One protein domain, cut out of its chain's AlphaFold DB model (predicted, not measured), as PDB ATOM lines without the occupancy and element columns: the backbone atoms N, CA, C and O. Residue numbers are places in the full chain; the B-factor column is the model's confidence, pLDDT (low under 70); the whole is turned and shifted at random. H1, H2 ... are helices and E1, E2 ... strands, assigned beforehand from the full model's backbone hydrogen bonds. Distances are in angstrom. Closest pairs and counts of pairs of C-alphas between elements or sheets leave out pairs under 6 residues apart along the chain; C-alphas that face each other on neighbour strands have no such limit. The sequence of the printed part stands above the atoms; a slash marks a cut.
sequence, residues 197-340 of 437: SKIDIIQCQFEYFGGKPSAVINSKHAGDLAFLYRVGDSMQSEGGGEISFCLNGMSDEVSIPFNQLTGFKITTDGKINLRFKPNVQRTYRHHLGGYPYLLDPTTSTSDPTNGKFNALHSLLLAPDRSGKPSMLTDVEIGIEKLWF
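What this domain is: This is residues 197 to 340 of the 437 residues of an uncharacterized protein of Gigaspora rosea (UniProt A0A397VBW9). One strongly twisted sheet folds back on itself at a sharp bend in E1, so that two walls with crossed strands stand partly face to face: E6, E7, E10, the later part of E1 and E2 in one, the start of E1 with E3, E4, E5, E8 and E9 in the other. H1 covers one side of this fold, near E6 and E3, and the hairpin of E8 and E9 makes the far edge of the second wall. The printed part has 144 residues, with ten named strands, E1 to E10, followed by one named helix, H1; the sheet is branched, its neighbour pairs are antiparallel, and the class is mixed, helices and strands. The whole is compact and rounded, with a radius of gyration of the C-alphas of 14.3 A and spans of 36 by 35 by 32 A.

How they stand to each other: E1, residues 197 to 208, bends by 86 degrees at residue 202. E2, residues 215 to 218, and E3, residues 226 to 231, lie on one side of E1, and E10, residues 312 to 319, lies on the other side. The pairing is staggered: N 199 and O 227 are 2.8 A apart toward E3, N 204 and O 217 2.8 A toward E2, and N 205 and O 316 2.9 A toward E10. E7, residues 272 to 276, lies on the other side of E10 from E1, with N 274 and O 315 at 2.9 A, and its other neighbour is the edge strand E6, residues 261 to 266, with N 265 and O 273 at 2.9 A. E3, E4, residues 241 to 247, and E5, residues 252 to 257, form a meander, each strand the antiparallel neighbour of the one before; N 228 and O 244 are 2.8 A apart, as are N 245 and O 254. E8, residues 283 to 286, follows beside E5, with N 253 and O 285 at 2.8 A, and forms a hairpin with E9, residues 298 to 300, with N 286 and O 298 at 2.8 A. E4 and E7 are apart. H1, residues 325 to 340, is on the sheet; its closest C-alphas to E6 are those of Glu 332 and Lys 265, 6.5 A apart. Every O i to N i+4 pair of H1 is within hydrogen-bond range.

Where its parts are: E1 begins at C-alpha 197 (11.214, -42.493, 21.371) and is 26.6 A long. E4 measures 19.9 A, E10 19.8 A and H1 21.4 A. H1 ends at C-alpha 340 (3.186, -26.554, 26.312).

The domain as a whole: The C-alphas of Gly 211 and Leu 294, the two farthest apart, are 41.1 A apart. The printed part has no cut. The links E8 to E9 and E9 to E10 are long. Residues 234 to 239 have pLDDT under 70.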
ATOM      1  N   SER A 197      10.450 -42.932  22.538       92.00
ATOM      2  CA  SER A 197      11.214 -42.493  21.371       92.00
ATOM      3  C   SER A 197      12.682 -42.353  21.762       92.00
ATOM      4  O   SER A 197      13.028 -41.477  22.554       92.00
ATOM      5  N   LYS A 198      13.537 -43.229  21.218       94.31
ATOM      6  CA  LYS A 198      15.001 -43.173  21.364       94.31
ATOM      7  C   LYS A 198      15.633 -42.502  20.149       94.31
ATOM      8  O   LYS A 198      15.521 -43.015  19.041       94.31
ATOM      9  N   ILE A 199      16.368 -41.420  20.370       95.69
ATOM     10  CA  ILE A 199      17.156 -40.735  19.342       95.69
ATOM     11  C   ILE A 199      18.629 -40.819  19.739       95.69
ATOM     12  O   ILE A 199      19.025 -40.248  20.753       95.69
ATOM     13  N   ASP A 200      19.445 -41.527  18.960       96.44
ATOM     14  CA  ASP A 200      20.895 -41.541  19.171       96.44
ATOM     15  C   ASP A 200      21.484 -40.145  18.905       96.44
ATOM     16  O   ASP A 200      21.076 -39.453  17.968       96.44
ATOM     17  N   ILE A 201      22.425 -39.710  19.747       97.12
ATOM     18  CA  ILE A 201      23.038 -38.374  19.693       97.12
ATOM     19  C   ILE A 201      24.550 -38.525  19.505       97.12
ATOM     20  O   ILE A 201      25.170 -39.404  20.097       97.12
ATOM     21  N   ILE A 202      25.173 -37.632  18.738       97.12
ATOM     22  CA  ILE A 202      26.639 -37.589  18.586       97.12
ATOM     23  C   ILE A 202      27.293 -36.467  19.397       97.12
ATOM     24  O   ILE A 202      28.471 -36.553  19.735       97.12
ATOM     25  N   GLN A 203      26.541 -35.421  19.737       97.38
ATOM     26  CA  GLN A 203      27.050 -34.271  20.477       97.38
ATOM     27  C   GLN A 203      25.975 -33.673  21.384       97.38
ATOM     28  O   GLN A 203      24.827 -33.497  20.979       97.38
ATOM     29  N   CYS A 204      26.379 -33.308  22.597       97.81
ATOM     30  CA  CYS A 204      25.560 -32.632  23.593       97.81
ATOM     31  C   CYS A 204      26.298 -31.378  24.079       97.81
ATOM     32  O   CYS A 204      27.358 -31.479  24.704       97.81
ATOM     33  N   GLN A 205      25.773 -30.198  23.748       97.81
ATOM     34  CA  GLN A 205      26.343 -28.902  24.108       97.81
ATOM     35  C   GLN A 205      25.507 -28.242  25.207       97.81
ATOM     36  O   GLN A 205      24.313 -28.011  25.039       97.81
ATOM     37  N   PHE A 206      26.164 -27.923  26.317       97.75
ATOM     38  CA  PHE A 206      25.583 -27.333  27.518       97.75
ATOM     39  C   PHE A 206      25.838 -25.829  27.521       97.75
ATOM     40  O   PHE A 206      26.994 -25.396  27.442       97.75
ATOM     41  N   GLU A 207      24.778 -25.041  27.673       97.19
ATOM     42  CA  GLU A 207      24.866 -23.597  27.874       97.19
ATOM     43  C   GLU A 207      24.356 -23.229  29.265       97.19
ATOM     44  O   GLU A 207      23.321 -23.707  29.733       97.19
ATOM     45  N   TYR A 208      25.090 -22.349  29.937       96.38
ATOM     46  CA  TYR A 208      24.866 -22.004  31.336       96.38
ATOM     47  C   TYR A 208      24.432 -20.547  31.483       96.38
ATOM     48  O   TYR A 208      24.797 -19.683  30.683       96.38
ATOM     49  N   PHE A 209      23.725 -20.246  32.571       89.62
ATOM     50  CA  PHE A 209      23.454 -18.859  32.946       89.62
ATOM     51  C   PHE A 209      24.748 -18.088  33.268       89.62
ATOM     52  O   PHE A 209      25.711 -18.640  33.807       89.62
ATOM     53  N   GLY A 210      24.745 -16.782  32.985       88.31
ATOM     54  CA  GLY A 210      25.807 -15.862  33.411       88.31
ATOM     55  C   GLY A 210      27.094 -15.922  32.585       88.31
ATOM     56  O   GLY A 210      28.154 -15.599  33.109       88.31
ATOM     57  N   GLY A 211      27.026 -16.358  31.321       84.62
ATOM     58  CA  GLY A 211      28.172 -16.325  30.403       84.62
ATOM     59  C   GLY A 211      29.300 -17.297  30.757       84.62
ATOM     60  O   GLY A 211      30.419 -17.140  30.269       84.62
ATOM     61  N   LYS A 212      29.034 -18.299  31.608       86.94
ATOM     62  CA  LYS A 212      29.995 -19.376  31.870       86.94
ATOM     63  C   LYS A 212      30.316 -20.118  30.565       86.94
ATOM     64  O   LYS A 212      29.422 -20.285  29.732       86.94
ATOM     65  N   PRO A 213      31.561 -20.591  30.394       85.19
ATOM     66  CA  PRO A 213      31.959 -21.299  29.188       85.19
ATOM     67  C   PRO A 213      31.091 -22.540  28.979       85.19
ATOM     68  O   PRO A 213      30.842 -23.306  29.911       85.19
ATOM     69  N   SER A 214      30.633 -22.729  27.743       94.00
ATOM     70  CA  SER A 214      29.854 -23.902  27.352       94.00
ATOM     71  C   SER A 214      30.674 -25.179  27.524       94.00
ATOM     72  O   SER A 214      31.865 -25.201  27.207       94.00
ATOM     73  N   ALA A 215      30.028 -26.257  27.961       96.88
ATOM     74  CA  ALA A 215      30.634 -27.586  27.981       96.88
ATOM     75  C   ALA A 215      30.087 -28.421  26.822       96.88
ATOM     76  O   ALA A 215      28.961 -28.212  26.379       96.88
ATOM     77  N   VAL A 216      30.869 -29.385  26.342       97.25
ATOM     78  CA  VAL A 216      30.451 -30.288  25.265       97.25
ATOM     79  C   VAL A 216      30.801 -31.721  25.644       97.25
ATOM     80  O   VAL A 216      31.901 -31.985  26.131       97.25
ATOM     81  N   ILE A 217      29.869 -32.643  25.420       97.00
ATOM     82  CA  ILE A 217      30.119 -34.086  25.411       97.00
ATOM     83  C   ILE A 217      29.963 -34.557  23.968       97.00
ATOM     84  O   ILE A 217      28.939 -34.291  23.341       97.00
ATOM     85  N   ASN A 218      30.974 -35.253  23.457       97.19
ATOM     86  CA  ASN A 218      30.953 -35.852  22.127       97.19
ATOM     87  C   ASN A 218      30.977 -37.371  22.254       97.19
ATOM     88  O   ASN A 218      31.709 -37.908  23.087       97.19
ATOM     89  N   SER A 219      30.223 -38.038  21.392       96.00
ATOM     90  CA  SER A 219      30.314 -39.472  21.169       96.00
ATOM     91  C   SER A 219      31.107 -39.764  19.896       96.00
ATOM     92  O   SER A 219      31.043 -39.011  18.922       96.00
ATOM     93  N   LYS A 220      31.837 -40.883  19.897       93.38
ATOM     94  CA  LYS A 220      32.437 -41.456  18.683       93.38
ATOM     95  C   LYS A 220      31.570 -42.551  18.064       93.38
ATOM     96  O   LYS A 220      31.747 -42.842  16.883       93.38
ATOM     97  N   HIS A 221      30.668 -43.154  18.837       92.44
ATOM     98  CA  HIS A 221      29.888 -44.313  18.424       92.44
ATOM     99  C   HIS A 221      28.389 -44.099  18.662       92.44
ATOM    100  O   HIS A 221      27.955 -43.549  19.679       92.44
ATOM    101  N   ALA A 222      27.573 -44.538  17.703       88.81
ATOM    102  CA  ALA A 222      26.128 -44.572  17.888       88.81
ATOM    103  C   ALA A 222      25.787 -45.462  19.097       88.81
ATOM    104  O   ALA A 222      26.348 -46.546  19.246       88.81
ATOM    105  N   GLY A 223      24.882 -44.992  19.959       90.62
ATOM    106  CA  GLY A 223      24.494 -45.683  21.191       90.62
ATOM    107  C   GLY A 223      25.257 -45.271  22.454       90.62
ATOM    108  O   GLY A 223      24.773 -45.564  23.547       90.62
ATOM    109  N   ASP A 224      26.380 -44.545  22.358       94.88
ATOM    110  CA  ASP A 224      27.060 -44.036  23.565       94.88
ATOM    111  C   ASP A 224      26.233 -42.948  24.263       94.88
ATOM    112  O   ASP A 224      26.230 -42.862  25.495       94.88
ATOM    113  N   LEU A 225      25.546 -42.121  23.465       97.19
ATOM    114  CA  LEU A 225      24.648 -41.059  23.905       97.19
ATOM    115  C   LEU A 225      23.285 -41.221  23.233       97.19
ATOM    116  O   LEU A 225      23.206 -41.442  22.023       97.19
ATOM    117  N   ALA A 226      22.213 -41.028  23.996       97.12
ATOM    118  CA  ALA A 226      20.862 -40.987  23.446       97.12
ATOM    119  C   ALA A 226      19.979 -39.964  24.157       97.12
ATOM    120  O   ALA A 226      20.164 -39.656  25.336       97.12
ATOM    121  N   PHE A 227      18.997 -39.461  23.424       97.06
ATOM    122  CA  PHE A 227      17.882 -38.685  23.929       97.06
ATOM    123  C   PHE A 227      16.667 -39.605  23.960       97.06
ATOM    124  O   PHE A 227      16.309 -40.202  22.942       97.06
ATOM    125  N   LEU A 228      16.044 -39.725  25.125       95.44
ATOM    126  CA  LEU A 228      14.805 -40.464  25.301       95.44
ATOM    127  C   LEU A 228      13.672 -39.489  25.592       95.44
ATOM    128  O   LEU A 228      13.795 -38.604  26.437       95.44
ATOM    129  N   TYR A 229      12.543 -39.708  24.938       93.62
ATOM    130  CA  TYR A 229      11.281 -39.053  25.246       93.62
ATOM    131  C   TYR A 229      10.311 -40.102  25.792       93.62
ATOM    132  O   TYR A 229      10.082 -41.121  25.134       93.62
ATOM    133  N   ARG A 230       9.788 -39.865  27.005       91.56
ATOM    134  CA  ARG A 230       8.821 -40.743  27.675       91.56
ATOM    135  C   ARG A 230       7.528 -39.996  27.955       91.56
ATOM    136  O   ARG A 230       7.522 -38.979  28.655       91.56
ATOM    137  N   VAL A 231       6.421 -40.544  27.471       88.25
ATOM    138  CA  VAL A 231       5.087 -40.100  27.876       88.25
ATOM    139  C   VAL A 231       4.735 -40.792  29.188       88.25
ATOM    140  O   VAL A 231       4.721 -42.019  29.264       88.25
ATOM    141  N   GLY A 232       4.498 -40.001  30.234       81.31
ATOM    142  CA  GLY A 232       4.103 -40.536  31.532       81.31
ATOM    143  C   GLY A 232       2.634 -40.945  31.524       81.31
ATOM    144  O   GLY A 232       1.795 -40.223  30.982       81.31
ATOM    145  N   ASP A 233       2.308 -42.065  32.170       70.38
ATOM    146  CA  ASP A 233       0.912 -42.395  32.442       70.38
ATOM    147  C   ASP A 233       0.332 -41.351  33.406       70.38
ATOM    148  O   ASP A 233       0.895 -41.054  34.461       70.38
ATOM    149  N   SER A 234      -0.795 -40.776  32.987       53.75
ATOM    150  CA  SER A 234      -1.424 -39.526  33.449       53.75
ATOM    151  C   SER A 234      -1.753 -39.364  34.948       53.75
ATOM    152  O   SER A 234      -2.421 -38.401  35.309       53.75
ATOM    153  N   MET A 235      -1.308 -40.268  35.823       48.84
ATOM    154  CA  MET A 235      -1.706 -40.319  37.235       48.84
ATOM    155  C   MET A 235      -0.587 -40.022  38.242       48.84
ATOM    156  O   MET A 235      -0.908 -39.728  39.387       48.84
ATOM    157  N   GLN A 236       0.701 -40.091  37.874       56.72
ATOM    158  CA  GLN A 236       1.789 -39.932  38.864       56.72
ATOM    159  C   GLN A 236       2.822 -38.855  38.538       56.72
ATOM    160  O   GLN A 236       3.464 -38.339  39.450       56.72
ATOM    161  N   SER A 237       2.984 -38.471  37.273       59.19
ATOM    162  CA  SER A 237       3.852 -37.351  36.923       59.19
ATOM    163  C   SER A 237       3.012 -36.083  36.804       59.19
ATOM    164  O   SER A 237       2.292 -35.889  35.827       59.19
ATOM    165  N   GLU A 238       3.150 -35.172  37.767       65.88
ATOM    166  CA  GLU A 238       2.542 -33.827  37.738       65.88
ATOM    167  C   GLU A 238       2.906 -33.004  36.474       65.88
ATOM    168  O   GLU A 238       2.403 -31.902  36.285       65.88
ATOM    169  N   GLY A 239       3.771 -33.523  35.592       64.56
ATOM    170  CA  GLY A 239       4.179 -32.899  34.331       64.56
ATOM    171  C   GLY A 239       3.869 -33.687  33.051       64.56
ATOM    172  O   GLY A 239       4.329 -33.278  31.991       64.56
ATOM    173  N   GLY A 240       3.147 -34.814  33.100       80.25
ATOM    174  CA  GLY A 240       2.714 -35.534  31.887       80.25
ATOM    175  C   GLY A 240       3.813 -36.246  31.076       80.25
ATOM    176  O   GLY A 240       3.533 -36.742  29.986       80.25
ATOM    177  N   GLY A 241       5.044 -36.323  31.589       90.94
ATOM    178  CA  GLY A 241       6.166 -37.026  30.960       90.94
ATOM    179  C   GLY A 241       7.535 -36.536  31.430       90.94
ATOM    180  O   GLY A 241       7.647 -35.627  32.261       90.94
ATOM    181  N   GLU A 242       8.580 -37.165  30.903       94.44
ATOM    182  CA  GLU A 242       9.980 -36.813  31.152       94.44
ATOM    183  C   GLU A 242      10.810 -36.967  29.870       94.44
ATOM    184  O   GLU A 242      10.543 -37.820  29.018       94.44
ATOM    185  N   ILE A 243      11.833 -36.127  29.729       96.25
ATOM    186  CA  ILE A 243      12.919 -36.349  28.773       96.25
ATOM    187  C   ILE A 243      14.108 -36.931  29.522       96.25
ATOM    188  O   ILE A 243      14.317 -36.622  30.692       96.25
ATOM    189  N   SER A 244      14.911 -37.756  28.863       96.44
ATOM    190  CA  SER A 244      16.116 -38.307  29.477       96.44
ATOM    191  C   SER A 244      17.317 -38.250  28.543       96.44
ATOM    192  O   SER A 244      17.185 -38.361  27.326       96.44
ATOM    193  N   PHE A 245      18.494 -38.084  29.138       97.06
ATOM    194  CA  PHE A 245      19.785 -38.076  28.461       97.06
ATOM    195  C   PHE A 245      20.585 -39.272  28.944       97.06
ATOM    196  O   PHE A 245      20.950 -39.349  30.118       97.06
ATOM    197  N   CYS A 246      20.843 -40.199  28.037       97.31
ATOM    198  CA  CYS A 246      21.590 -41.410  28.310       97.31
ATOM    199  C   CYS A 246      23.063 -41.207  27.949       97.31
ATOM    200  O   CYS A 246      23.378 -40.585  26.935       97.31
ATOM    201  N   LEU A 247      23.950 -41.718  28.798       96.94
ATOM    202  CA  LEU A 247      25.404 -41.598  28.730       96.94
ATOM    203  C   LEU A 247      26.036 -42.989  28.866       96.94
ATOM    204  O   LEU A 247      25.386 -43.932  29.321       96.94
ATOM    205  N   ASN A 248      27.323 -43.100  28.524       95.31
ATOM    206  CA  ASN A 248      28.143 -44.289  28.778       95.31
ATOM    207  C   ASN A 248      27.516 -45.582  28.221       95.31
ATOM    208  O   ASN A 248      27.322 -46.555  28.953       95.31
ATOM    209  N   GLY A 249      27.133 -45.585  26.940       94.56
ATOM    210  CA  GLY A 249      26.472 -46.749  26.327       94.56
ATOM    211  C   GLY A 249      25.061 -46.977  26.873       94.56
ATOM    212  O   GLY A 249      24.598 -48.109  26.993       94.56
ATOM    213  N   MET A 250      24.403 -45.886  27.270       95.38
ATOM    214  CA  MET A 250      23.096 -45.855  27.925       95.38
ATOM    215  C   MET A 250      23.015 -46.534  29.296       95.38
ATOM    216  O   MET A 250      21.911 -46.813  29.766       95.38
ATOM    217  N   SER A 251      24.154 -46.784  29.945       96.38
ATOM    218  CA  SER A 251      24.190 -47.305  31.316       96.38
ATOM    219  C   SER A 251      23.783 -46.255  32.349       96.38
ATOM    220  O   SER A 251      23.166 -46.599  33.352       96.38
ATOM    221  N   ASP A 252      24.047 -44.977  32.081       97.50
ATOM    222  CA  ASP A 252      23.669 -43.876  32.960       97.50
ATOM    223  C   ASP A 252      22.621 -42.990  32.290       97.50
ATOM    224  O   ASP A 252      22.721 -42.667  31.108       97.50
ATOM    225  N   GLU A 253      21.616 -42.564  33.046       97.25
ATOM    226  CA  GLU A 253      20.509 -41.751  32.558       97.25
ATOM    227  C   GLU A 253      20.283 -40.543  33.471       97.25
ATOM    228  O   GLU A 253      20.120 -40.670  34.684       97.25
ATOM    229  N   VAL A 254      20.225 -39.356  32.868       97.81
ATOM    230  CA  VAL A 254      19.766 -38.124  33.512       97.81
ATOM    231  C   VAL A 254      18.351 -37.844  33.044       97.81
ATOM    232  O   VAL A 254      18.148 -37.507  31.879       97.81
ATOM    233  N   SER A 255      17.376 -37.955  33.937       96.75
ATOM    234  CA  SER A 255      15.972 -37.742  33.603       96.75
ATOM    235  C   SER A 255      15.439 -36.425  34.142       96.75
ATOM    236  O   SER A 255      15.689 -36.069  35.297       96.75
ATOM    237  N   ILE A 256      14.717 -35.697  33.294       96.69
ATOM    238  CA  ILE A 256      14.210 -34.351  33.542       96.69
ATOM    239  C   ILE A 256      12.705 -34.333  33.249       96.69
ATOM    240  O   ILE A 256      12.299 -34.535  32.100       96.69
ATOM    241  N   PRO A 257      11.858 -34.056  34.254       95.25
ATOM    242  CA  PRO A 257      10.422 -33.917  34.043       95.25
ATOM    243  C   PRO A 257      10.097 -32.764  33.085       95.25
ATOM    244  O   PRO A 257      10.756 -31.720  33.116       95.25
ATOM    245  N   PHE A 258       9.032 -32.894  32.284       94.44
ATOM    246  CA  PHE A 258       8.626 -31.821  31.357       94.44
ATOM    247  C   PHE A 258       8.336 -30.501  32.065       94.44
ATOM    248  O   PHE A 258       8.585 -29.444  31.496       94.44
ATOM    249  N   ASN A 259       7.908 -30.537  33.331       94.38
ATOM    250  CA  ASN A 259       7.641 -29.324  34.096       94.38
ATOM    251  C   ASN A 259       8.861 -28.425  34.345       94.38
ATOM    252  O   ASN A 259       8.703 -27.287  34.800       94.38
ATOM    253  N   GLN A 260      10.063 -28.909  34.030       96.56
ATOM    254  CA  GLN A 260      11.298 -28.137  34.060       96.56
ATOM    255  C   GLN A 260      11.623 -27.455  32.723       96.56
ATOM    256  O   GLN A 260      12.513 -26.607  32.693       96.56
ATOM    257  N   LEU A 261      10.925 -27.798  31.635       97.12
ATOM    258  CA  LEU A 261      11.128 -27.218  30.309       97.12
ATOM    259  C   LEU A 261      10.430 -25.863  30.186       97.12
ATOM    260  O   LEU A 261       9.234 -25.738  30.456       97.12
ATOM    261  N   THR A 262      11.183 -24.868  29.723       97.19
ATOM    262  CA  THR A 262      10.666 -23.550  29.320       97.19
ATOM    263  C   THR A 262      10.662 -23.372  27.806       97.19
ATOM    264  O   THR A 262       9.929 -22.538  27.283       97.19
ATOM    265  N   GLY A 263      11.422 -24.188  27.072       97.19
ATOM    266  CA  GLY A 263      11.379 -24.195  25.618       97.19
ATOM    267  C   GLY A 263      11.852 -25.511  25.019       97.19
ATOM    268  O   GLY A 263      12.747 -26.167  25.553       97.19
ATOM    269  N   PHE A 264      11.248 -25.882  23.894       96.94
ATOM    270  CA  PHE A 264      11.638 -27.031  23.082       96.94
ATOM    271  C   PHE A 264      11.491 -26.673  21.606       96.94
ATOM    272  O   PHE A 264      10.448 -26.157  21.204       96.94
ATOM    273  N   LYS A 265      12.510 -26.949  20.790       95.00
ATOM    274  CA  LYS A 265      12.430 -26.755  19.340       95.00
ATOM    275  C   LYS A 265      13.406 -27.657  18.597       95.00
ATOM    276  O   LYS A 265      14.559 -27.790  19.007       95.00
ATOM    277  N   ILE A 266      12.973 -28.189  17.459       93.69
ATOM    278  CA  ILE A 266      13.865 -28.765  16.455       93.69
ATOM    279  C   ILE A 266      14.320 -27.640  15.528       93.69
ATOM    280  O   ILE A 266      13.521 -26.922  14.921       93.69
ATOM    281  N   THR A 267      15.627 -27.422  15.465       91.81
ATOM    282  CA  THR A 267      16.210 -26.390  14.610       91.81
ATOM    283  C   THR A 267      16.150 -26.807  13.139       91.81
ATOM    284  O   THR A 267      15.962 -27.973  12.799       91.81
ATOM    285  N   THR A 268      16.348 -25.852  12.230       84.94
ATOM    286  CA  THR A 268      16.347 -26.115  10.780       84.94
ATOM    287  C   THR A 268      17.475 -27.044  10.327       84.94
ATOM    288  O   THR A 268      17.377 -27.644   9.266       84.94
ATOM    289  N   ASP A 269      18.556 -27.149  11.107       89.56
ATOM    290  CA  ASP A 269      19.648 -28.108  10.904       89.56
ATOM    291  C   ASP A 269      19.409 -29.454  11.618       89.56
ATOM    292  O   ASP A 269      20.322 -30.268  11.712       89.56
ATOM    293  N   GLY A 270      18.191 -29.699  12.118       90.38
ATOM    294  CA  GLY A 270      17.789 -30.976  12.715       90.38
ATOM    295  C   GLY A 270      18.342 -31.228  14.117       90.38
ATOM    296  O   GLY A 270      18.350 -32.369  14.570       90.38
ATOM    297  N   LYS A 271      18.819 -30.193  14.818       94.94
ATOM    298  CA  LYS A 271      19.272 -30.303  16.211       94.94
ATOM    299  C   LYS A 271      18.109 -30.120  17.174       94.94
ATOM    300  O   LYS A 271      17.153 -29.403  16.890       94.94
ATOM    301  N   ILE A 272      18.211 -30.745  18.341       96.81
ATOM    302  CA  ILE A 272      17.218 -30.621  19.411       96.81
ATOM    303  C   ILE A 272      17.694 -29.518  20.352       96.81
ATOM    304  O   ILE A 272      18.749 -29.652  20.971       96.81
ATOM    305  N   ASN A 273      16.936 -28.428  20.450       97.44
ATOM    306  CA  ASN A 273      17.215 -27.319  21.357       97.44
ATOM    307  C   ASN A 273      16.212 -27.327  22.514       97.44
ATOM    308  O   ASN A 273      14.997 -27.340  22.305       97.44
ATOM    309  N   LEU A 274      16.741 -27.318  23.731       98.06
ATOM    310  CA  LEU A 274      16.005 -27.389  24.983       98.06
ATOM    311  C   LEU A 274      16.372 -26.198  25.863       98.06
ATOM    312  O   LEU A 274      17.549 -25.867  26.001       98.06
ATOM    313  N   ARG A 275      15.379 -25.603  26.522       97.75
ATOM    314  CA  ARG A 275      15.571 -24.599  27.576       97.75
ATOM    315  C   ARG A 275      14.907 -25.031  28.867       97.75
ATOM    316  O   ARG A 275      13.820 -25.610  28.852       97.75
ATOM    317  N   PHE A 276      15.577 -24.728  29.972       97.75
ATOM    318  CA  PHE A 276      15.192 -25.173  31.302       97.75
ATOM    319  C   PHE A 276      14.987 -24.007  32.263       97.75
ATOM    320  O   PHE A 276      15.629 -22.956  32.161       97.75
ATOM    321  N   LYS A 277      14.147 -24.252  33.271       96.88
ATOM    322  CA  LYS A 277      14.067 -23.410  34.465       96.88
ATOM    323  C   LYS A 277      15.430 -23.372  35.181       96.88
ATOM    324  O   LYS A 277      16.167 -24.363  35.153       96.88
ATOM    325  N   PRO A 278      15.762 -22.269  35.877       95.81
ATOM    326  CA  PRO A 278      16.915 -22.238  36.769       95.81
ATOM    327  C   PRO A 278      16.863 -23.384  37.787       95.81
ATOM    328  O   PRO A 278      15.795 -23.712  38.297       95.81
ATOM    329  N   ASN A 279      18.024 -23.956  38.114       94.50
ATOM    330  CA  ASN A 279      18.151 -25.080  39.052       94.50
ATOM    331  C   ASN A 279      17.311 -26.306  38.656       94.50
ATOM    332  O   ASN A 279      16.637 -26.896  39.498       94.50
ATOM    333  N   VAL A 280      17.383 -26.681  37.373       96.06
ATOM    334  CA  VAL A 280      16.673 -27.825  36.785       96.06
ATOM    335  C   VAL A 280      16.670 -29.054  37.701       96.06
ATOM    336  O   VAL A 280      17.726 -29.605  38.043       96.06
ATOM    337  N   GLN A 281      15.465 -29.476  38.088       96.44
ATOM    338  CA  GLN A 281      15.249 -30.712  38.835       96.44
ATOM    339  C   GLN A 281      15.468 -31.913  37.919       96.44
ATOM    340  O   GLN A 281      15.042 -31.917  36.764       96.44
ATOM    341  N   ARG A 282      16.141 -32.939  38.437       96.62
ATOM    342  CA  ARG A 282      16.481 -34.144  37.677       96.62
ATOM    343  C   ARG A 282      16.700 -35.335  38.594       96.62
ATOM    344  O   ARG A 282      17.051 -35.161  39.759       96.62
ATOM    345  N   THR A 283      16.535 -36.526  38.037       97.06
ATOM    346  CA  THR A 283      16.831 -37.797  38.702       97.06
ATOM    347  C   THR A 283      17.907 -38.528  37.917       97.06
ATOM    348  O   THR A 283      17.848 -38.573  36.689       97.06
ATOM    349  N   TYR A 284      18.882 -39.105  38.616       97.94
ATOM    350  CA  TYR A 284      19.889 -39.963  38.000       97.94
ATOM    351  C   TYR A 284      19.468 -41.419  38.135       97.94
ATOM    352  O   TYR A 284      19.028 -41.855  39.203       97.94
ATOM    353  N   ARG A 285      19.588 -42.174  37.048       96.94
ATOM    354  CA  ARG A 285      19.254 -43.594  36.991       96.94
ATOM    355  C   ARG A 285      20.413 -44.371  36.385       96.94
ATOM    356  O   ARG A 285      21.081 -43.873  35.485       96.94
ATOM    357  N   HIS A 286      20.642 -45.572  36.892       97.31
ATOM    358  CA  HIS A 286      21.640 -46.501  36.386       97.31
ATOM    359  C   HIS A 286      20.961 -47.786  35.907       97.31
ATOM    360  O   HIS A 286      20.177 -48.402  36.640       97.31
ATOM    361  N   HIS A 287      21.275 -48.177  34.675       95.50
ATOM    362  CA  HIS A 287      20.733 -49.333  33.971       95.50
ATOM    363  C   HIS A 287      21.757 -50.461  33.947       95.50
ATOM    364  O   HIS A 287      22.750 -50.413  33.214       95.50
ATOM    365  N   LEU A 288      21.493 -51.508  34.725       92.69
ATOM    366  CA  LEU A 288      22.334 -52.699  34.749       92.69
ATOM    367  C   LEU A 288      22.252 -53.425  33.397       92.69
ATOM    368  O   LEU A 288      21.211 -53.971  33.039       92.69
ATOM    369  N   GLY A 289      23.364 -53.438  32.659       85.94
ATOM    370  CA  GLY A 289      23.485 -54.121  31.363       85.94
ATOM    371  C   GLY A 289      23.341 -53.227  30.126       85.94
ATOM    372  O   GLY A 289      23.535 -53.721  29.019       85.94
ATOM    373  N   GLY A 290      23.072 -51.926  30.288       86.62
ATOM    374  CA  GLY A 290      22.906 -51.006  29.156       86.62
ATOM    375  C   GLY A 290      21.633 -51.280  28.346       86.62
ATOM    376  O   GLY A 290      20.651 -51.795  28.876       86.62
ATOM    377  N   TYR A 291      21.624 -50.888  27.068       85.62
ATOM    378  CA  TYR A 291      20.446 -51.001  26.198       85.62
ATOM    379  C   TYR A 291      20.511 -52.188  25.223       85.62
ATOM    380  O   TYR A 291      21.573 -52.413  24.638       85.62
ATOM    381  N   PRO A 292      19.390 -52.885  24.936       88.50
ATOM    382  CA  PRO A 292      18.035 -52.670  25.462       88.50
ATOM    383  C   PRO A 292      17.945 -52.926  26.968       88.50
ATOM    384  O   PRO A 292      18.595 -53.831  27.480       88.50
ATOM    385  N   TYR A 293      17.145 -52.120  27.669       89.00
ATOM    386  CA  TYR A 293      16.996 -52.245  29.118       89.00
ATOM    387  C   TYR A 293      16.297 -53.561  29.458       89.00
ATOM    388  O   TYR A 293      15.137 -53.765  29.103       89.00
ATOM    389  N   LEU A 294      17.025 -54.464  30.116       88.94
ATOM    390  CA  LEU A 294      16.507 -55.766  30.552       88.94
ATOM    391  C   LEU A 294      15.976 -55.741  31.989       88.94
ATOM    392  O   LEU A 294      15.221 -56.628  32.378       88.94
ATOM    393  N   LEU A 295      16.402 -54.753  32.775       90.81
ATOM    394  CA  LEU A 295      16.077 -54.593  34.188       90.81
ATOM    395  C   LEU A 295      15.574 -53.176  34.443       90.81
ATOM    396  O   LEU A 295      15.935 -52.244  33.720       90.81
ATOM    397  N   ASP A 296      14.781 -53.021  35.500       90.12
ATOM    398  CA  ASP A 296      14.344 -51.704  35.941       90.12
ATOM    399  C   ASP A 296      15.550 -50.853  36.377       90.12
ATOM    400  O   ASP A 296      16.464 -51.357  37.046       90.12
ATOM    401  N   PRO A 297      15.573 -49.555  36.027       94.25
ATOM    402  CA  PRO A 297      16.640 -48.664  36.444       94.25
ATOM    403  C   PRO A 297      16.694 -48.520  37.962       94.25
ATOM    404  O   PRO A 297      15.678 -48.342  38.635       94.25
ATOM    405  N   THR A 298      17.910 -48.460  38.495       96.06
ATOM    406  CA  THR A 298      18.149 -48.094  39.895       96.06
ATOM    407  C   THR A 298      18.404 -46.597  40.005       96.06
ATOM    408  O   THR A 298      19.140 -46.024  39.204       96.06
ATOM    409  N   THR A 299      17.800 -45.920  40.983       96.88
ATOM    410  CA  THR A 299      18.103 -44.504  41.235       96.88
ATOM    411  C   THR A 299      19.528 -44.362  41.758       96.88
ATOM    412  O   THR A 299      19.905 -45.035  42.716       96.88
ATOM    413  N   SER A 300      20.299 -43.458  41.164       96.12
ATOM    414  CA  SER A 300      21.666 -43.144  41.570       96.12
ATOM    415  C   SER A 300      21.717 -41.796  42.288       96.12
ATOM    416  O   SER A 300      21.027 -40.848  41.916       96.12
ATOM    417  N   THR A 301      22.562 -41.692  43.312       96.44
ATOM    418  CA  THR A 301      22.900 -40.410  43.952       96.44
ATOM    419  C   THR A 301      24.095 -39.726  43.289       96.44
ATOM    420  O   THR A 301      24.363 -38.559  43.565       96.44
ATOM    421  N   SER A 302      24.836 -40.448  42.445       96.88
ATOM    422  CA  SER A 302      26.006 -39.931  41.737       96.88
ATOM    423  C   SER A 302      25.581 -39.263  40.430       96.88
ATOM    424  O   SER A 302      24.817 -39.848  39.664       96.88
ATOM    425  N   ASP A 303      26.090 -38.058  40.165       97.00
ATOM    426  CA  ASP A 303      25.864 -37.349  38.905       97.00
ATOM    427  C   ASP A 303      26.824 -37.875  37.819       97.00
ATOM    428  O   ASP A 303      28.012 -37.532  37.852       97.00
ATOM    429  N   PRO A 304      26.340 -38.623  36.809       96.56
ATOM    430  CA  PRO A 304      27.188 -39.190  35.761       96.56
ATOM    431  C   PRO A 304      27.798 -38.122  34.838       96.56
ATOM    432  O   PRO A 304      28.674 -38.413  34.026       96.56
ATOM    433  N   THR A 305      27.359 -36.864  34.939       95.75
ATOM    434  CA  THR A 305      27.883 -35.762  34.125       95.75
ATOM    435  C   THR A 305      28.987 -34.965  34.793       95.75
ATOM    436  O   THR A 305      29.561 -34.090  34.134       95.75
ATOM    437  N   ASN A 306      29.310 -35.260  36.056       96.31
ATOM    438  CA  ASN A 306      30.211 -34.467  36.895       96.31
ATOM    439  C   ASN A 306      29.735 -33.010  37.049       96.31
ATOM    440  O   ASN A 306      30.518 -32.071  36.905       96.31
ATOM    441  N   GLY A 307      28.439 -32.801  37.299       95.88
ATOM    442  CA  GLY A 307      27.884 -31.485  37.605       95.88
ATOM    443  C   GLY A 307      27.552 -30.610  36.397       95.88
ATOM    444  O   GLY A 307      27.236 -29.440  36.597       95.88
ATOM    445  N   LYS A 308      27.574 -31.118  35.154       96.06
ATOM    446  CA  LYS A 308      27.241 -30.306  33.957       96.06
ATOM    447  C   LYS A 308      25.778 -29.865  33.904       96.06
ATOM    448  O   LYS A 308      25.448 -28.917  33.206       96.06
ATOM    449  N   PHE A 309      24.894 -30.515  34.655       95.50
ATOM    450  CA  PHE A 309      23.515 -30.051  34.811       95.50
ATOM    451  C   PHE A 309      23.362 -28.967  35.901       95.50
ATOM    452  O   PHE A 309      22.283 -28.393  36.066       95.50
ATOM    453  N   ASN A 310      24.424 -28.633  36.648       94.50
ATOM    454  CA  ASN A 310      24.389 -27.547  37.629       94.50
ATOM    455  C   ASN A 310      24.334 -26.191  36.917       94.50
ATOM    456  O   ASN A 310      25.233 -25.846  36.155       94.50
ATOM    457  N   ALA A 311      23.294 -25.403  37.205       94.44
ATOM    458  CA  ALA A 311      23.032 -24.114  36.557       94.44
ATOM    459  C   ALA A 311      22.888 -24.187  35.020       94.44
ATOM    460  O   ALA A 311      23.153 -23.199  34.327       94.44
ATOM    461  N   LEU A 312      22.468 -25.346  34.498       96.56
ATOM    462  CA  LEU A 312      22.124 -25.510  33.089       96.56
ATOM    463  C   LEU A 312      20.995 -24.544  32.712       96.56
ATOM    464  O   LEU A 312      19.993 -24.456  33.420       96.56
ATOM    465  N   HIS A 313      21.171 -23.834  31.602       96.69
ATOM    466  CA  HIS A 313      20.148 -22.972  31.017       96.69
ATOM    467  C   HIS A 313      19.541 -23.607  29.770       96.69
ATOM    468  O   HIS A 313      18.319 -23.701  29.646       96.69
ATOM    469  N   SER A 314      20.401 -24.045  28.853       97.69
ATOM    470  CA  SER A 314      19.991 -24.615  27.578       97.69
ATOM    471  C   SER A 314      20.851 -25.822  27.223       97.69
ATOM    472  O   SER A 314      21.982 -25.975  27.702       97.69
ATOM    473  N   LEU A 315      20.296 -26.691  26.389       97.81
ATOM    474  CA  LEU A 315      20.988 -27.850  25.859       97.81
ATOM    475  C   LEU A 315      20.711 -27.964  24.364       97.81
ATOM    476  O   LEU A 315      19.556 -27.974  23.938       97.81
ATOM    477  N   LEU A 316      21.781 -28.077  23.584       97.81
ATOM    478  CA  LEU A 316      21.720 -28.310  22.149       97.81
ATOM    479  C   LEU A 316      22.267 -29.705  21.847       97.81
ATOM    480  O   LEU A 316      23.442 -29.994  22.085       97.81
ATOM    481  N   LEU A 317      21.409 -30.574  21.321       97.69
ATOM    482  CA  LEU A 317      21.756 -31.943  20.951       97.69
ATOM    483  C   LEU A 317      21.865 -32.051  19.437       97.69
ATOM    484  O   LEU A 317      20.969 -31.600  18.724       97.69
ATOM    485  N   ALA A 318      22.915 -32.701  18.950       97.00
ATOM    486  CA  ALA A 318      23.034 -33.078  17.548       97.00
ATOM    487  C   ALA A 318      22.733 -34.577  17.395       97.00
ATOM    488  O   ALA A 318      23.578 -35.392  17.783       97.00
ATOM    489  N   PRO A 319      21.554 -34.953  16.866       96.44
ATOM    490  CA  PRO A 319      21.235 -36.346  16.577       96.44
ATOM    491  C   PRO A 319      22.267 -36.994  15.650       96.44
ATOM    492  O   PRO A 319      22.905 -36.319  14.836       96.44
ATOM    493  N   ASP A 320      22.410 -38.312  15.752       95.31
ATOM    494  CA  ASP A 320      23.125 -39.085  14.744       95.31
ATOM    495  C   ASP A 320      22.402 -39.010  13.386       95.31
ATOM    496  O   ASP A 320      21.176 -38.895  13.305       95.31
ATOM    497  N   ARG A 321      23.165 -39.107  12.291       88.12
ATOM    498  CA  ARG A 321      22.649 -38.996  10.913       88.12
ATOM    499  C   ARG A 321      21.664 -40.107  10.540       88.12
ATOM    500  O   ARG A 321      20.980 -39.987   9.529       88.12
ATOM    501  N   SER A 322      21.614 -41.184  11.322       82.62
ATOM    502  CA  SER A 322      20.675 -42.290  11.138       82.62
ATOM    503  C   SER A 322      19.229 -41.944  11.526       82.62
ATOM    504  O   SER A 322      18.302 -42.640  11.104       82.62
ATOM    505  N   GLY A 323      19.010 -40.870  12.293       77.94
ATOM    506  CA  GLY A 323      17.682 -40.451  12.733       77.94
ATOM    507  C   GLY A 323      16.783 -40.017  11.573       77.94
ATOM    508  O   GLY A 323      17.138 -39.144  10.782       77.94
ATOM    509  N   LYS A 324      15.577 -40.593  11.485       85.31
ATOM    510  CA  LYS A 324      14.564 -40.150  10.516       85.31
ATOM    511  C   LYS A 324      14.041 -38.763  10.925       85.31
ATOM    512  O   LYS A 324      13.575 -38.629  12.055       85.31
ATOM    513  N   PRO A 325      14.013 -37.757  10.029       83.81
ATOM    514  CA  PRO A 325      13.472 -36.428  10.343       83.81
ATOM    515  C   PRO A 325      12.027 -36.439  10.867       83.81
ATOM    516  O   PRO A 325      11.657 -35.603  11.692       83.81
ATOM    517  N   SER A 326      11.221 -37.417  10.437       84.31
ATOM    518  CA  SER A 326       9.859 -37.619  10.943       84.31
ATOM    519  C   SER A 326       9.841 -37.888  12.448       84.31
ATOM    520  O   SER A 326       9.047 -37.297  13.158       84.31
ATOM    521  N   MET A 327      10.789 -38.673  12.965       90.44
ATOM    522  CA  MET A 327      10.863 -38.984  14.392       90.44
ATOM    523  C   MET A 327      11.138 -37.738  15.244       90.44
ATOM    524  O   MET A 327      10.540 -37.567  16.302       90.44
ATOM    525  N   LEU A 328      12.021 -36.843  14.782       91.75
ATOM    526  CA  LEU A 328      12.278 -35.570  15.469       91.75
ATOM    527  C   LEU A 328      11.029 -34.685  15.482       91.75
ATOM    528  O   LEU A 328      10.729 -34.044  16.488       91.75
ATOM    529  N   THR A 329      10.295 -34.689  14.369       88.81
ATOM    530  CA  THR A 329       9.024 -33.974  14.218       88.81
ATOM    531  C   THR A 329       7.985 -34.511  15.198       88.81
ATOM    532  O   THR A 329       7.383 -33.730  15.934       88.81
ATOM    533  N   ASP A 330       7.827 -35.833  15.271       89.75
ATOM    534  CA  ASP A 330       6.878 -36.499  16.167       89.75
ATOM    535  C   ASP A 330       7.175 -36.177  17.636       89.75
ATOM    536  O   ASP A 330       6.261 -35.858  18.399       89.75
ATOM    537  N   VAL A 331       8.456 -36.168  18.020       92.94
ATOM    538  CA  VAL A 331       8.899 -35.759  19.361       92.94
ATOM    539  C   VAL A 331       8.580 -34.287  19.634       92.94
ATOM    540  O   VAL A 331       8.037 -33.971  20.692       92.94
ATOM    541  N   GLU A 332       8.868 -33.382  18.691       93.75
ATOM    542  CA  GLU A 332       8.553 -31.952  18.824       93.75
ATOM    543  C   GLU A 332       7.061 -31.718  19.034       93.75
ATOM    544  O   GLU A 332       6.653 -31.013  19.957       93.75
ATOM    545  N   ILE A 333       6.237 -32.354  18.206       89.94
ATOM    546  CA  ILE A 333       4.781 -32.283  18.291       89.94
ATOM    547  C   ILE A 333       4.280 -32.897  19.596       89.94
ATOM    548  O   ILE A 333       3.362 -32.347  20.209       89.94
ATOM    549  N   GLY A 334       4.849 -34.031  20.007       90.75
ATOM    550  CA  GLY A 334       4.503 -34.728  21.239       90.75
ATOM    551  C   GLY A 334       4.708 -33.834  22.455       90.75
ATOM    552  O   GLY A 334       3.762 -33.591  23.206       90.75
ATOM    553  N   ILE A 335       5.902 -33.254  22.593       92.94
ATOM    554  CA  ILE A 335       6.235 -32.337  23.692       92.94
ATOM    555  C   ILE A 335       5.375 -31.066  23.624       92.94
ATOM    556  O   ILE A 335       4.808 -30.654  24.635       92.94
ATOM    557  N   GLU A 336       5.205 -30.474  22.438       91.75
ATOM    558  CA  GLU A 336       4.363 -29.288  22.232       91.75
ATOM    559  C   GLU A 336       2.910 -29.524  22.674       91.75
ATOM    560  O   GLU A 336       2.316 -28.698  23.367       91.75
ATOM    561  N   LYS A 337       2.323 -30.669  22.310       88.81
ATOM    562  CA  LYS A 337       0.948 -31.019  22.691       88.81
ATOM    563  C   LYS A 337       0.827 -31.359  24.173       88.81
ATOM    564  O   LYS A 337      -0.073 -30.844  24.835       88.81
ATOM    565  N   LEU A 338       1.686 -32.246  24.678       88.56
ATOM    566  CA  LEU A 338       1.552 -32.815  26.021       88.56
ATOM    567  C   LEU A 338       1.965 -31.848  27.124       88.56
ATOM    568  O   LEU A 338       1.364 -31.877  28.199       88.56
ATOM    569  N   TRP A 339       2.962 -31.003  26.866       92.06
ATOM    570  CA  TRP A 339       3.465 -30.054  27.845       92.06
ATOM    571  C   TRP A 339       2.922 -28.652  27.576       92.06
ATOM    572  O   TRP A 339       1.998 -28.218  28.265       92.06
ATOM    573  N   PHE A 340       3.427 -27.981  26.538       92.31
ATOM    574  CA  PHE A 340       3.186 -26.554  26.312       92.31
ATOM    575  C   PHE A 340       1.700 -26.221  26.123       92.31
ATOM    576  O   PHE A 340       1.141 -25.428  26.878       92.31
TER     577      PHE A 340